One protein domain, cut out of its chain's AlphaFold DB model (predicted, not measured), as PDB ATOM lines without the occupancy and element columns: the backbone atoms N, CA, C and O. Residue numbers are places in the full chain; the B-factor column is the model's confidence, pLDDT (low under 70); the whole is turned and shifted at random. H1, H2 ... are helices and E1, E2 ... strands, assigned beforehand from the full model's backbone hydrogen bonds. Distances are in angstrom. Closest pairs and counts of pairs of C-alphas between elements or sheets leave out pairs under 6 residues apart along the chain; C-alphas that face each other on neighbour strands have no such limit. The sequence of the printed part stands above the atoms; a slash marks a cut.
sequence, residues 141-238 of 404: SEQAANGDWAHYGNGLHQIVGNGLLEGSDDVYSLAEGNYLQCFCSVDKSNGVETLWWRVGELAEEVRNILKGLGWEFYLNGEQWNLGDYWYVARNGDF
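AT A GLANCE: This is residues 141 to 238 of the 404 residues of the protein "PKD domain-containing protein" of Candidatus Woesebacteria bacterium RBG_16_34_12 (UniProt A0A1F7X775). The long strands E3, E4, E5 and E7 lie side by side in a strongly twisted slab; E3 bends, and its first part folds back with E2 over one face. H1 sits at one end of the longest axis, and E6 and H2 follow it. The printed part has 98 residues, with seven named strands and two named helices in the order E1 to E5, H1, E6, H2, E7. The sheet is branched and antiparallel, the class mixed; the whole is compact, radius of gyration of the C-alphas 13.4 A, elongated, spanning 40 by 24 by 22 A.

HOW THE PARTS SIT: Look first at E1, residues 150 to 152, antiparallel to E3, residues 163 to 173; N 150 and O 171 are 3.0 A apart. E2, residues 156 to 159, makes a hairpin with E3, N 157 to O 165 being 2.8 A; E3 bends by 110 degrees at residue 166. A meander, each strand the antiparallel neighbour of the one before, runs from E2 through E3 and E4, residues 179 to 185, to E5, residues 191 to 199; see N 168 and O 184, 2.8 A, and N 181 and O 194, 2.9 A. H1, residues 204 to 212, only grazes the sheet with residues 207 to 211. E6, residues 217 to 220, and E5 lie on opposite sides of E7, residues 230 to 238; N 219 and O 231 are 3.1 A apart, N 193 and O 236 2.9 A. H2, residues 221 to 224, is at the sheet's level, height 3.1 A. In H1 every O i to N i+4 pair is within hydrogen-bond range; H2 is too short for one.

IN THESE COORDINATES: Find C-alpha 150 at (31.168, 233.747, 46.856), where E1 begins. E3 spans 21.5 A, E4 19.6 A, E5 25.2 A, H1 12.5 A. E7 runs 24.2 A to C-alpha 238 at (20.457, 229.387, 59.873).

THE WHOLE: The C-alphas farthest apart, of Asp 187 and Ala 203, are 40.7 A apart. The printed part has no cut, the links are tight, and residue 144 is under pLDDT 70.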
ATOM      1  N   SER A 141      26.405 226.309  59.904       86.69
ATOM      2  CA  SER A 141      26.927 226.337  61.279       86.69
ATOM      3  C   SER A 141      28.296 225.661  61.436       86.69
ATOM      4  O   SER A 141      29.035 225.946  62.379       86.69
ATOM      5  N   GLU A 142      28.656 224.784  60.498       83.94
ATOM      6  CA  GLU A 142      29.939 224.081  60.461       83.94
ATOM      7  C   GLU A 142      30.994 224.845  59.643       83.94
ATOM      8  O   GLU A 142      32.176 224.491  59.682       83.94
ATOM      9  N   GLN A 143      30.596 225.901  58.923       82.38
ATOM     10  CA  GLN A 143      31.491 226.697  58.089       82.38
ATOM     11  C   GLN A 143      32.076 227.863  58.889       82.38
ATOM     12  O   GLN A 143      31.373 228.752  59.355       82.38
ATOM     13  N   ALA A 144      33.399 227.859  59.051       64.12
ATOM     14  CA  ALA A 144      34.124 228.888  59.805       64.12
ATOM     15  C   ALA A 144      34.915 229.862  58.913       64.12
ATOM     16  O   ALA A 144      35.500 230.823  59.411       64.12
ATOM     17  N   ALA A 145      34.984 229.588  57.610       75.31
ATOM     18  CA  ALA A 145      35.697 230.395  56.628       75.31
ATOM     19  C   ALA A 145      34.706 231.042  55.661       75.31
ATOM     20  O   ALA A 145      33.611 230.522  55.477       75.31
ATOM     21  N   ASN A 146      35.111 232.139  55.021       81.75
ATOM     22  CA  ASN A 146      34.354 232.745  53.927       81.75
ATOM     23  C   ASN A 146      34.063 231.716  52.822       81.75
ATOM     24  O   ASN A 146      34.890 230.833  52.574       81.75
ATOM     25  N   GLY A 147      32.924 231.875  52.151       77.31
ATOM     26  CA  GLY A 147      32.518 231.064  51.009       77.31
ATOM     27  C   GLY A 147      33.585 231.036  49.921       77.31
ATOM     28  O   GLY A 147      34.128 232.074  49.534       77.31
ATOM     29  N   ASP A 148      33.909 229.837  49.436       73.94
ATOM     30  CA  ASP A 148      34.878 229.639  48.358       73.94
ATOM     31  C   ASP A 148      34.283 229.966  46.984       73.94
ATOM     32  O   ASP A 148      35.036 230.333  46.089       73.94
ATOM     33  N   TRP A 149      32.954 229.894  46.823       84.81
ATOM     34  CA  TRP A 149      32.256 230.304  45.601       84.81
ATOM     35  C   TRP A 149      31.913 231.795  45.584       84.81
ATOM     36  O   TRP A 149      32.096 232.480  44.576       84.81
ATOM     37  N   ALA A 150      31.412 232.320  46.698       81.19
ATOM     38  CA  ALA A 150      31.168 233.747  46.856       81.19
ATOM     39  C   ALA A 150      31.218 234.145  48.331       81.19
ATOM     40  O   ALA A 150      30.833 233.370  49.198       81.19
ATOM     41  N   HIS A 151      31.640 235.377  48.596       86.19
ATOM     42  CA  HIS A 151      31.595 235.973  49.926       86.19
ATOM     43  C   HIS A 151      31.231 237.447  49.823       86.19
ATOM     44  O   HIS A 151      31.912 238.228  49.148       86.19
ATOM     45  N   TYR A 152      30.206 237.840  50.566       81.94
ATOM     46  CA  TYR A 152      29.742 239.209  50.670       81.94
ATOM     47  C   TYR A 152      29.529 239.579  52.131       81.94
ATOM     48  O   TYR A 152      28.602 239.109  52.780       81.94
ATOM     49  N   GLY A 153      30.341 240.496  52.660       78.44
ATOM     50  CA  GLY A 153      30.189 240.958  54.046       78.44
ATOM     51  C   GLY A 153      28.958 241.844  54.302       78.44
ATOM     52  O   GLY A 153      28.647 242.126  55.457       78.44
ATOM     53  N   ASN A 154      28.297 242.340  53.251       80.88
ATOM     54  CA  ASN A 154      27.036 243.090  53.285       80.88
ATOM     55  C   ASN A 154      26.435 243.188  51.865       80.88
ATOM     56  O   ASN A 154      27.098 242.835  50.888       80.88
ATOM     57  N   GLY A 155      25.205 243.696  51.743       77.19
ATOM     58  CA  GLY A 155      24.550 243.976  50.462       77.19
ATOM     59  C   GLY A 155      23.142 243.395  50.363       77.19
ATOM     60  O   GLY A 155      22.626 242.843  51.331       77.19
ATOM     61  N   LEU A 156      22.521 243.559  49.192       71.00
ATOM     62  CA  LEU A 156      21.270 242.887  48.839       71.00
ATOM     63  C   LEU A 156      21.593 241.567  48.138       71.00
ATOM     64  O   LEU A 156      22.235 241.581  47.089       71.00
ATOM     65  N   HIS A 157      21.097 240.467  48.690       83.44
ATOM     66  CA  HIS A 157      21.370 239.104  48.245       83.44
ATOM     67  C   HIS A 157      20.088 238.403  47.849       83.44
ATOM     68  O   HIS A 157      19.069 238.498  48.534       83.44
ATOM     69  N   GLN A 158      20.126 237.717  46.712       85.62
ATOM     70  CA  GLN A 158      18.981 236.981  46.201       85.62
ATOM     71  C   GLN A 158      18.908 235.619  46.896       85.62
ATOM     72  O   GLN A 158      19.775 234.772  46.702       85.62
ATOM     73  N   ILE A 159      17.825 235.388  47.632       92.00
ATOM     74  CA  ILE A 159      17.491 234.092  48.221       92.00
ATOM     75  C   ILE A 159      16.327 233.500  47.438       92.00
ATOM     76  O   ILE A 159      15.296 234.150  47.212       92.00
ATOM     77  N   VAL A 160      16.494 232.263  46.976       89.56
ATOM     78  CA  VAL A 160      15.447 231.567  46.226       89.56
ATOM     79  C   VAL A 160      14.163 231.493  47.062       89.56
ATOM     80  O   VAL A 160      14.200 231.226  48.259       89.56
ATOM     81  N   GLY A 161      13.024 231.849  46.464       86.94
ATOM     82  CA  GLY A 161      11.730 231.931  47.156       86.94
ATOM     83  C   GLY A 161      11.518 233.161  48.050       86.94
ATOM     84  O   GLY A 161      10.373 233.565  48.234       86.94
ATOM     85  N   ASN A 162      12.585 233.810  48.528       76.94
ATOM     86  CA  ASN A 162      12.505 234.928  49.479       76.94
ATOM     87  C   ASN A 162      12.821 236.304  48.859       76.94
ATOM     88  O   ASN A 162      12.537 237.334  49.468       76.94
ATOM     89  N   GLY A 163      13.356 236.347  47.634       84.19
ATOM     90  CA  GLY A 163      13.683 237.595  46.938       84.19
ATOM     91  C   GLY A 163      15.007 238.205  47.407       84.19
ATOM     92  O   GLY A 163      15.908 237.479  47.814       84.19
ATOM     93  N   LEU A 164      15.140 239.533  47.305       80.38
ATOM     94  CA  LEU A 164      16.339 240.254  47.749       80.38
ATOM     95  C   LEU A 164      16.263 240.556  49.249       80.38
ATOM     96  O   LEU A 164      15.373 241.292  49.681       80.38
ATOM     97  N   LEU A 165      17.213 240.035  50.019       81.06
ATOM     98  CA  LEU A 165      17.376 240.292  51.449       81.06
ATOM     99  C   LEU A 165      18.660 241.084  51.705       81.06
ATOM    100  O   LEU A 165      19.660 240.882  51.025       81.06
ATOM    101  N   GLU A 166      18.650 241.988  52.684       85.06
ATOM    102  CA  GLU A 166      19.844 242.756  53.053       85.06
ATOM    103  C   GLU A 166      20.630 242.043  54.158       85.06
ATOM    104  O   GLU A 166      20.064 241.693  55.199       85.06
ATOM    105  N   GLY A 167      21.930 241.837  53.956       84.50
ATOM    106  CA  GLY A 167      22.748 241.058  54.880       84.50
ATOM    107  C   GLY A 167      24.124 240.696  54.332       84.50
ATOM    108  O   GLY A 167      24.560 241.257  53.327       84.50
ATOM    109  N   SER A 168      24.814 239.780  55.002       85.81
ATOM    110  CA  SER A 168      25.992 239.095  54.462       85.81
ATOM    111  C   SER A 168      25.587 237.766  53.832       85.81
ATOM    112  O   SER A 168      24.571 237.191  54.213       85.81
ATOM    113  N   ASP A 169      26.378 237.278  52.888       90.62
ATOM    114  CA  ASP A 169      26.094 236.027  52.192       90.62
ATOM    115  C   ASP A 169      27.388 235.316  51.807       90.62
ATOM    116  O   ASP A 169      28.287 235.918  51.213       90.62
ATOM    117  N   ASP A 170      27.474 234.042  52.160       91.06
ATOM    118  CA  ASP A 170      28.582 233.152  51.840       91.06
ATOM    119  C   ASP A 170      28.062 231.980  51.013       91.06
ATOM    120  O   ASP A 170      27.112 231.308  51.404       91.06
ATOM    121  N   VAL A 171      28.687 231.702  49.873       91.19
ATOM    122  CA  VAL A 171      28.344 230.565  49.017       91.19
ATOM    123  C   VAL A 171      29.542 229.641  48.929       91.19
ATOM    124  O   VAL A 171      30.647 230.074  48.591       91.19
ATOM    125  N   TYR A 172      29.305 228.365  49.204       88.88
ATOM    126  CA  TYR A 172      30.307 227.318  49.210       88.88
ATOM    127  C   TYR A 172      30.090 226.353  48.052       88.88
ATOM    128  O   TYR A 172      28.971 225.870  47.849       88.88
ATOM    129  N   SER A 173      31.150 226.049  47.310       90.31
ATOM    130  CA  SER A 173      31.144 224.997  46.302       90.31
ATOM    131  C   SER A 173      31.283 223.626  46.961       90.31
ATOM    132  O   SER A 173      32.077 223.421  47.878       90.31
ATOM    133  N   LEU A 174      30.473 222.670  46.514       87.44
ATOM    134  CA  LEU A 174      30.452 221.307  47.030       87.44
ATOM    135  C   LEU A 174      30.734 220.299  45.910       87.44
ATOM    136  O   LEU A 174      30.782 220.618  44.717       87.44
ATOM    137  N   ALA A 175      30.907 219.039  46.307       84.38
ATOM    138  CA  ALA A 175      31.073 217.938  45.368       84.38
ATOM    139  C   ALA A 175      29.910 217.870  44.360       84.38
ATOM    140  O   ALA A 175      28.779 218.260  44.650       84.38
ATOM    141  N   GLU A 176      30.207 217.357  43.164       86.00
ATOM    142  CA  GLU A 176      29.226 217.124  42.088       86.00
ATOM    143  C   GLU A 176      28.542 218.397  41.544       86.00
ATOM    144  O   GLU A 176      27.564 218.321  40.797       86.00
ATOM    145  N   GLY A 177      29.107 219.575  41.835       85.75
ATOM    146  CA  GLY A 177      28.583 220.864  41.374       85.75
ATOM    147  C   GLY A 177      27.388 221.363  42.187       85.75
ATOM    148  O   GLY A 177      26.614 222.182  41.683       85.75
ATOM    149  N   ASN A 178      27.232 220.838  43.404       92.56
ATOM    150  CA  ASN A 178      26.290 221.318  44.408       92.56
ATOM    151  C   ASN A 178      26.844 222.561  45.112       92.56
ATOM    152  O   ASN A 178      28.051 222.802  45.086       92.56
ATOM    153  N   TYR A 179      25.974 223.320  45.775       94.88
ATOM    154  CA  TYR A 179      26.379 224.493  46.552       94.88
ATOM    155  C   TYR A 179      25.625 224.586  47.878       94.88
ATOM    156  O   TYR A 179      24.514 224.075  48.023       94.88
ATOM    157  N   LEU A 180      26.237 225.265  48.840       96.12
ATOM    158  CA  LEU A 180      25.619 225.680  50.096       96.12
ATOM    159  C   LEU A 180      25.670 227.206  50.152       96.12
ATOM    160  O   LEU A 180      26.748 227.770  50.030       96.12
ATOM    161  N   GLN A 181      24.536 227.874  50.324       95.88
ATOM    162  CA  GLN A 181      24.479 229.324  50.520       95.88
ATOM    163  C   GLN A 181      24.062 229.623  51.959       95.88
ATOM    164  O   GLN A 181      23.085 229.064  52.448       95.88
ATOM    165  N   CYS A 182      24.798 230.511  52.612       95.88
ATOM    166  CA  CYS A 182      24.690 230.867  54.014       95.88
ATOM    167  C   CYS A 182      24.477 232.372  54.123       95.88
ATOM    168  O   CYS A 182      25.422 233.154  54.240       95.88
ATOM    169  N   PHE A 183      23.212 232.774  54.094       95.06
ATOM    170  CA  PHE A 183      22.834 234.169  54.234       95.06
ATOM    171  C   PHE A 183      22.616 234.520  55.701       95.06
ATOM    172  O   PHE A 183      21.908 233.804  56.404       95.06
ATOM    173  N   CYS A 184      23.126 235.671  56.130       93.62
ATOM    174  CA  CYS A 184      22.870 236.249  57.444       93.62
ATOM    175  C   CYS A 184      22.299 237.653  57.320       93.62
ATOM    176  O   CYS A 184      22.862 238.499  56.628       93.62
ATOM    177  N   SER A 185      21.219 237.939  58.046       88.94
ATOM    178  CA  SER A 185      20.636 239.280  58.079       88.94
ATOM    179  C   SER A 185      21.598 240.316  58.668       88.94
ATOM    180  O   SER A 185      22.549 240.001  59.385       88.94
ATOM    181  N   VAL A 186      21.329 241.597  58.398       82.19
ATOM    182  CA  VAL A 186      22.137 242.733  58.888       82.19
ATOM    183  C   VAL A 186      22.369 242.757  60.405       82.19
ATOM    184  O   VAL A 186      23.382 243.285  60.862       82.19
ATOM    185  N   ASP A 187      21.446 242.212  61.196       80.88
ATOM    186  CA  ASP A 187      21.541 242.134  62.657       80.88
ATOM    187  C   ASP A 187      22.277 240.875  63.151       80.88
ATOM    188  O   ASP A 187      22.467 240.724  64.359       80.88
ATOM    189  N   LYS A 188      22.712 240.004  62.228       79.88
ATOM    190  CA  LYS A 188      23.443 238.749  62.464       79.88
ATOM    191  C   LYS A 188      22.756 237.795  63.442       79.88
ATOM    192  O   LYS A 188      23.417 236.969  64.065       79.88
ATOM    193  N   SER A 189      21.442 237.928  63.613       77.31
ATOM    194  CA  SER A 189      20.677 237.124  64.568       77.31
ATOM    195  C   SER A 189      20.038 235.901  63.919       77.31
ATOM    196  O   SER A 189      19.863 234.887  64.579       77.31
ATOM    197  N   ASN A 190      19.695 235.997  62.633       85.62
ATOM    198  CA  ASN A 190      19.027 234.951  61.876       85.62
ATOM    199  C   ASN A 190      19.545 234.940  60.434       85.62
ATOM    200  O   ASN A 190      20.107 235.917  59.936       85.62
ATOM    201  N   GLY A 191      19.329 233.829  59.756       92.19
ATOM    202  CA  GLY A 191      19.845 233.586  58.426       92.19
ATOM    203  C   GLY A 191      19.041 232.540  57.679       92.19
ATOM    204  O   GLY A 191      18.147 231.900  58.234       92.19
ATOM    205  N   VAL A 192      19.377 232.378  56.404       94.38
ATOM    206  CA  VAL A 192      18.822 231.329  55.549       94.38
ATOM    207  C   VAL A 192      19.973 230.486  55.028       94.38
ATOM    208  O   VAL A 192      20.878 231.002  54.374       94.38
ATOM    209  N   GLU A 193      19.911 229.188  55.293       95.88
ATOM    210  CA  GLU A 193      20.739 228.188  54.629       95.88
ATOM    211  C   GLU A 193      19.994 227.699  53.384       95.88
ATOM    212  O   GLU A 193      18.865 227.227  53.488       95.88
ATOM    213  N   THR A 194      20.598 227.807  52.202       97.06
ATOM    214  CA  THR A 194      20.035 227.257  50.963       97.06
ATOM    215  C   THR A 194      20.918 226.132  50.445       97.06
ATOM    216  O   THR A 194      22.086 226.339  50.112       97.06
ATOM    217  N   LEU A 195      20.339 224.939  50.345       96.50
ATOM    218  CA  LEU A 195      20.970 223.768  49.750       96.50
ATOM    219  C   LEU A 195      20.694 223.776  48.250       96.50
ATOM    220  O   LEU A 195      19.533 223.750  47.843       96.50
ATOM    221  N   TRP A 196      21.742 223.788  47.432       96.56
ATOM    222  CA  TRP A 196      21.652 223.786  45.974       96.56
ATOM    223  C   TRP A 196      22.122 222.444  45.430       96.56
ATOM    224  O   TRP A 196      23.322 222.170  45.363       96.56
ATOM    225  N   TRP A 197      21.178 221.609  45.009       95.81
ATOM    226  CA  TRP A 197      21.475 220.301  44.442       95.81
ATOM    227  C   TRP A 197      21.363 220.332  42.921       95.81
ATOM    228  O   TRP A 197      20.285 220.537  42.359       95.81
ATOM    229  N   ARG A 198      22.497 220.137  42.249       94.38
ATOM    230  CA  ARG A 198      22.580 220.072  40.795       94.38
ATOM    231  C   ARG A 198      21.919 218.795  40.295       94.38
ATOM    232  O   ARG A 198      22.296 217.689  40.677       94.38
ATOM    233  N   VAL A 199      20.975 218.952  39.380       89.25
ATOM    234  CA  VAL A 199      20.206 217.858  38.785       89.25
ATOM    235  C   VAL A 199      20.185 217.972  37.262       89.25
ATOM    236  O   VAL A 199      20.565 218.987  36.675       89.25
ATOM    237  N   GLY A 200      19.758 216.898  36.602       85.94
ATOM    238  CA  GLY A 200      19.397 216.946  35.189       85.94
ATOM    239  C   GLY A 200      18.032 217.601  34.957       85.94
ATOM    240  O   GLY A 200      17.397 218.144  35.865       85.94
ATOM    241  N   GLU A 201      17.548 217.508  33.721       83.44
ATOM    242  CA  GLU A 201      16.126 217.723  33.461       83.44
ATOM    243  C   GLU A 201      15.313 216.628  34.155       83.44
ATOM    244  O   GLU A 201      15.572 215.442  33.966       83.44
ATOM    245  N   LEU A 202      14.344 217.033  34.975       82.81
ATOM    246  CA  LEU A 202      13.501 216.112  35.734       82.81
ATOM    247  C   LEU A 202      12.105 216.026  35.116       82.81
ATOM    248  O   LEU A 202      11.570 217.017  34.606       82.81
ATOM    249  N   ALA A 203      11.480 214.854  35.208       83.69
ATOM    250  CA  ALA A 203      10.055 214.710  34.930       83.69
ATOM    251  C   ALA A 203       9.219 215.475  35.976       83.69
ATOM    252  O   ALA A 203       9.648 215.683  37.112       83.69
ATOM    253  N   GLU A 204       8.011 215.907  35.602       80.62
ATOM    254  CA  GLU A 204       7.116 216.642  36.516       80.62
ATOM    255  C   GLU A 204       6.744 215.812  37.753       80.62
ATOM    256  O   GLU A 204       6.643 216.339  38.856       80.62
ATOM    257  N   GLU A 205       6.580 214.500  37.595       79.88
ATOM    258  CA  GLU A 205       6.305 213.587  38.708       79.88
ATOM    259  C   GLU A 205       7.446 213.562  39.733       79.88
ATOM    260  O   GLU A 205       7.198 213.734  40.925       79.88
ATOM    261  N   VAL A 206       8.696 213.496  39.264       79.00
ATOM    262  CA  VAL A 206       9.894 213.554  40.111       79.00
ATOM    263  C   VAL A 206       9.996 214.902  40.824       79.00
ATOM    264  O   VAL A 206      10.282 214.947  42.019       79.00
ATOM    265  N   ARG A 207       9.691 216.014  40.138       82.44
ATOM    266  CA  ARG A 207       9.641 217.339  40.784       82.44
ATOM    267  C   ARG A 207       8.619 217.393  41.915       82.44
ATOM    268  O   ARG A 207       8.912 217.965  42.960       82.44
ATOM    269  N   ASN A 208       7.440 216.805  41.727       78.81
ATOM    270  CA  ASN A 208       6.404 216.787  42.760       78.81
ATOM    271  C   ASN A 208       6.814 215.946  43.976       78.81
ATOM    272  O   ASN A 208       6.538 216.352  45.104       78.81
ATOM    273  N   ILE A 209       7.512 214.825  43.759       79.44
ATOM    274  CA  ILE A 209       8.086 214.009  44.840       79.44
ATOM    275  C   ILE A 209       9.118 214.827  45.624       79.44
ATOM    276  O   ILE A 209       8.999 214.971  46.839       79.44
ATOM    277  N   LEU A 210      10.094 215.421  44.931       80.69
ATOM    278  CA  LEU A 210      11.145 216.230  45.555       80.69
ATOM    279  C   LEU A 210      10.573 217.425  46.324       80.69
ATOM    280  O   LEU A 210      11.010 217.706  47.440       80.69
ATOM    281  N   LYS A 211       9.534 218.065  45.786       82.00
ATOM    282  CA  LYS A 211       8.802 219.123  46.479       82.00
ATOM    283  C   LYS A 211       8.161 218.632  47.778       82.00
ATOM    284  O   LYS A 211       8.246 219.329  48.782       82.00
ATOM    285  N   GLY A 212       7.581 217.430  47.789       76.44
ATOM    286  CA  GLY A 212       7.077 216.793  49.012       76.44
ATOM    287  C   GLY A 212       8.165 216.544  50.066       76.44
ATOM    288  O   GLY A 212       7.876 216.557  51.256       76.44
ATOM    289  N   LEU A 213       9.423 216.390  49.640       80.06
ATOM    290  CA  LEU A 213      10.603 216.259  50.506       80.06
ATOM    291  C   LEU A 213      11.240 217.614  50.892       80.06
ATOM    292  O   LEU A 213      12.316 217.640  51.493       80.06
ATOM    293  N   GLY A 214      10.608 218.737  50.535       81.31
ATOM    294  CA  GLY A 214      11.075 220.094  50.841       81.31
ATOM    295  C   GLY A 214      12.037 220.705  49.814       81.31
ATOM    296  O   GLY A 214      12.564 221.788  50.051       81.31
ATOM    297  N   TRP A 215      12.278 220.054  48.672       89.56
ATOM    298  CA  TRP A 215      13.038 220.622  47.550       89.56
ATOM    299  C   TRP A 215      12.097 221.395  46.628       89.56
ATOM    300  O   TRP A 215      11.616 220.893  45.613       89.56
ATOM    301  N   GLU A 216      11.757 222.612  47.037       83.00
ATOM    302  CA  GLU A 216      10.621 223.345  46.475       83.00
ATOM    303  C   GLU A 216      10.935 224.122  45.196       83.00
ATOM    304  O   GLU A 216      10.018 224.497  44.457       83.00
ATOM    305  N   PHE A 217      12.214 224.365  44.916       87.31
ATOM    306  CA  PHE A 217      12.623 225.266  43.848       87.31
ATOM    307  C   PHE A 217      13.340 224.514  42.739       87.31
ATOM    308  O   PHE A 217      14.417 223.995  42.980       87.31
ATOM    309  N   TYR A 218      12.780 224.497  41.527       90.56
ATOM    310  CA  TYR A 218      13.428 223.946  40.332       90.56
ATOM    311  C   TYR A 218      13.715 225.057  39.324       90.56
ATOM    312  O   TYR A 218      12.787 225.688  38.811       90.56
ATOM    313  N   LEU A 219      14.993 225.333  39.071       91.94
ATOM    314  CA  LEU A 219      15.430 226.542  38.370       91.94
ATOM    315  C   LEU A 219      16.822 226.386  37.750       91.94
ATOM    316  O   LEU A 219      17.591 225.502  38.122       91.94
ATOM    317  N   ASN A 220      17.135 227.260  36.796       90.00
ATOM    318  CA  ASN A 220      18.447 227.314  36.162       90.00
ATOM    319  C   ASN A 220      19.394 228.219  36.967       90.00
ATOM    320  O   ASN A 220      19.071 229.381  37.207       90.00
ATOM    321  N   GLY A 221      20.563 227.701  37.346       87.69
ATOM    322  CA  GLY A 221      21.543 228.372  38.201       87.69
ATOM    323  C   GLY A 221      22.191 229.629  37.609       87.69
ATOM    324  O   GLY A 221      22.837 230.369  38.350       87.69
ATOM    325  N   GLU A 222      22.006 229.931  36.319       83.88
ATOM    326  CA  GLU A 222      22.603 231.103  35.667       83.88
ATOM    327  C   GLU A 222      22.148 232.411  36.330       83.88
ATOM    328  O   GLU A 222      22.961 233.312  36.535       83.88
ATOM    329  N   GLN A 223      20.885 232.498  36.771       79.38
ATOM    330  CA  GLN A 223      20.381 233.703  37.457       79.38
ATOM    331  C   GLN A 223      20.961 233.880  38.870       79.38
ATOM    332  O   GLN A 223      20.847 234.960  39.443       79.38
ATOM    333  N   TRP A 224      21.589 232.834  39.412       84.94
ATOM    334  CA  TRP A 224      22.233 232.804  40.727       84.94
ATOM    335  C   TRP A 224      23.756 232.736  40.624       84.94
ATOM    336  O   TRP A 224      24.433 232.521  41.623       84.94
ATOM    337  N   ASN A 225      24.306 232.911  39.418       82.62
ATOM    338  CA  ASN A 225      25.737 232.798  39.173       82.62
ATOM    339  C   ASN A 225      26.323 231.438  39.623       82.62
ATOM    340  O   ASN A 225      27.453 231.379  40.095       82.62
ATOM    341  N   LEU A 226      25.565 230.342  39.481       84.12
ATOM    342  CA  LEU A 226      26.000 228.962  39.785       84.12
ATOM    343  C   LEU A 226      26.342 228.150  38.518       84.12
ATOM    344  O   LEU A 226      26.689 226.970  38.584       84.12
ATOM    345  N   GLY A 227      26.250 228.796  37.352       85.31
ATOM    346  CA  GLY A 227      26.411 228.186  36.033       85.31
ATOM    347  C   GLY A 227      25.086 227.764  35.389       85.31
ATOM    348  O   GLY A 227      24.049 227.689  36.046       85.31
ATOM    349  N   ASP A 228      25.131 227.488  34.083       90.31
ATOM    350  CA  ASP A 228      23.978 227.089  33.260       90.31
ATOM    351  C   ASP A 228      23.623 225.607  33.470       90.31
ATOM    352  O   ASP A 228      23.850 224.741  32.621       90.31
ATOM    353  N   TYR A 229      23.132 225.301  34.668       90.06
ATOM    354  CA  TYR A 229      22.675 223.972  35.058       90.06
ATOM    355  C   TYR A 229      21.361 224.054  35.823       90.06
ATOM    356  O   TYR A 229      21.023 225.081  36.410       90.06
ATOM    357  N   TRP A 230      20.619 222.951  35.828       91.44
ATOM    358  CA  TRP A 230      19.396 222.840  36.607       91.44
ATOM    359  C   TRP A 230      19.708 222.475  38.052       91.44
ATOM    360  O   TRP A 230      20.525 221.596  38.328       91.44
ATOM    361  N   TYR A 231      19.019 223.144  38.967       94.88
ATOM    362  CA  TYR A 231      19.095 222.889  40.394       94.88
ATOM    363  C   TYR A 231      17.709 222.600  40.941       94.88
ATOM    364  O   TYR A 231      16.726 223.216  40.517       94.88
ATOM    365  N   VAL A 232      17.656 221.697  41.918       95.56
ATOM    366  CA  VAL A 232      16.638 221.763  42.959       95.56
ATOM    367  C   VAL A 232      17.238 222.424  44.194       95.56
ATOM    368  O   VAL A 232      18.371 222.119  44.568       95.56
ATOM    369  N   ALA A 233      16.501 223.341  44.814       96.50
ATOM    370  CA  ALA A 233      16.954 224.027  46.015       96.50
ATOM    371  C   ALA A 233      15.952 223.918  47.161       96.50
ATOM    372  O   ALA A 233      14.741 223.791  46.950       96.50
ATOM    373  N   ARG A 234      16.489 223.968  48.377       93.62
ATOM    374  CA  ARG A 234      15.738 223.927  49.629       93.62
ATOM    375  C   ARG A 234      16.328 224.934  50.605       93.62
ATOM    376  O   ARG A 234      17.535 224.928  50.822       93.62
ATOM    377  N   ASN A 235      15.459 225.723  51.230       94.25
ATOM    378  CA  ASN A 235      15.849 226.649  52.287       94.25
ATOM    379  C   ASN A 235      15.661 226.003  53.667       94.25
ATOM    380  O   ASN A 235      14.761 225.183  53.868       94.25
ATOM    381  N   GLY A 236      16.487 226.412  54.619       90.69
ATOM    382  CA  GLY A 236      16.375 226.120  56.040       90.69
ATOM    383  C   GLY A 236      16.791 227.329  56.875       90.69
ATOM    384  O   GLY A 236      17.408 228.268  56.367       90.69
ATOM    385  N   ASP A 237      16.438 227.307  58.157       90.50
ATOM    386  CA  ASP A 237      16.844 228.347  59.099       90.50
ATOM    387  C   ASP A 237      18.332 228.205  59.442       90.50
ATOM    388  O   ASP A 237      18.815 227.102  59.708       90.50
ATOM    389  N   PHE A 238      19.050 229.327  59.482       90.19
ATOM    390  CA  PHE A 238      20.457 229.387  59.873       90.19
ATOM    391  C   PHE A 238      20.649 230.369  61.034       90.19
ATOM    392  O   PHE A 238      20.232 231.522  60.961       90.19
TER     393      PHE A 238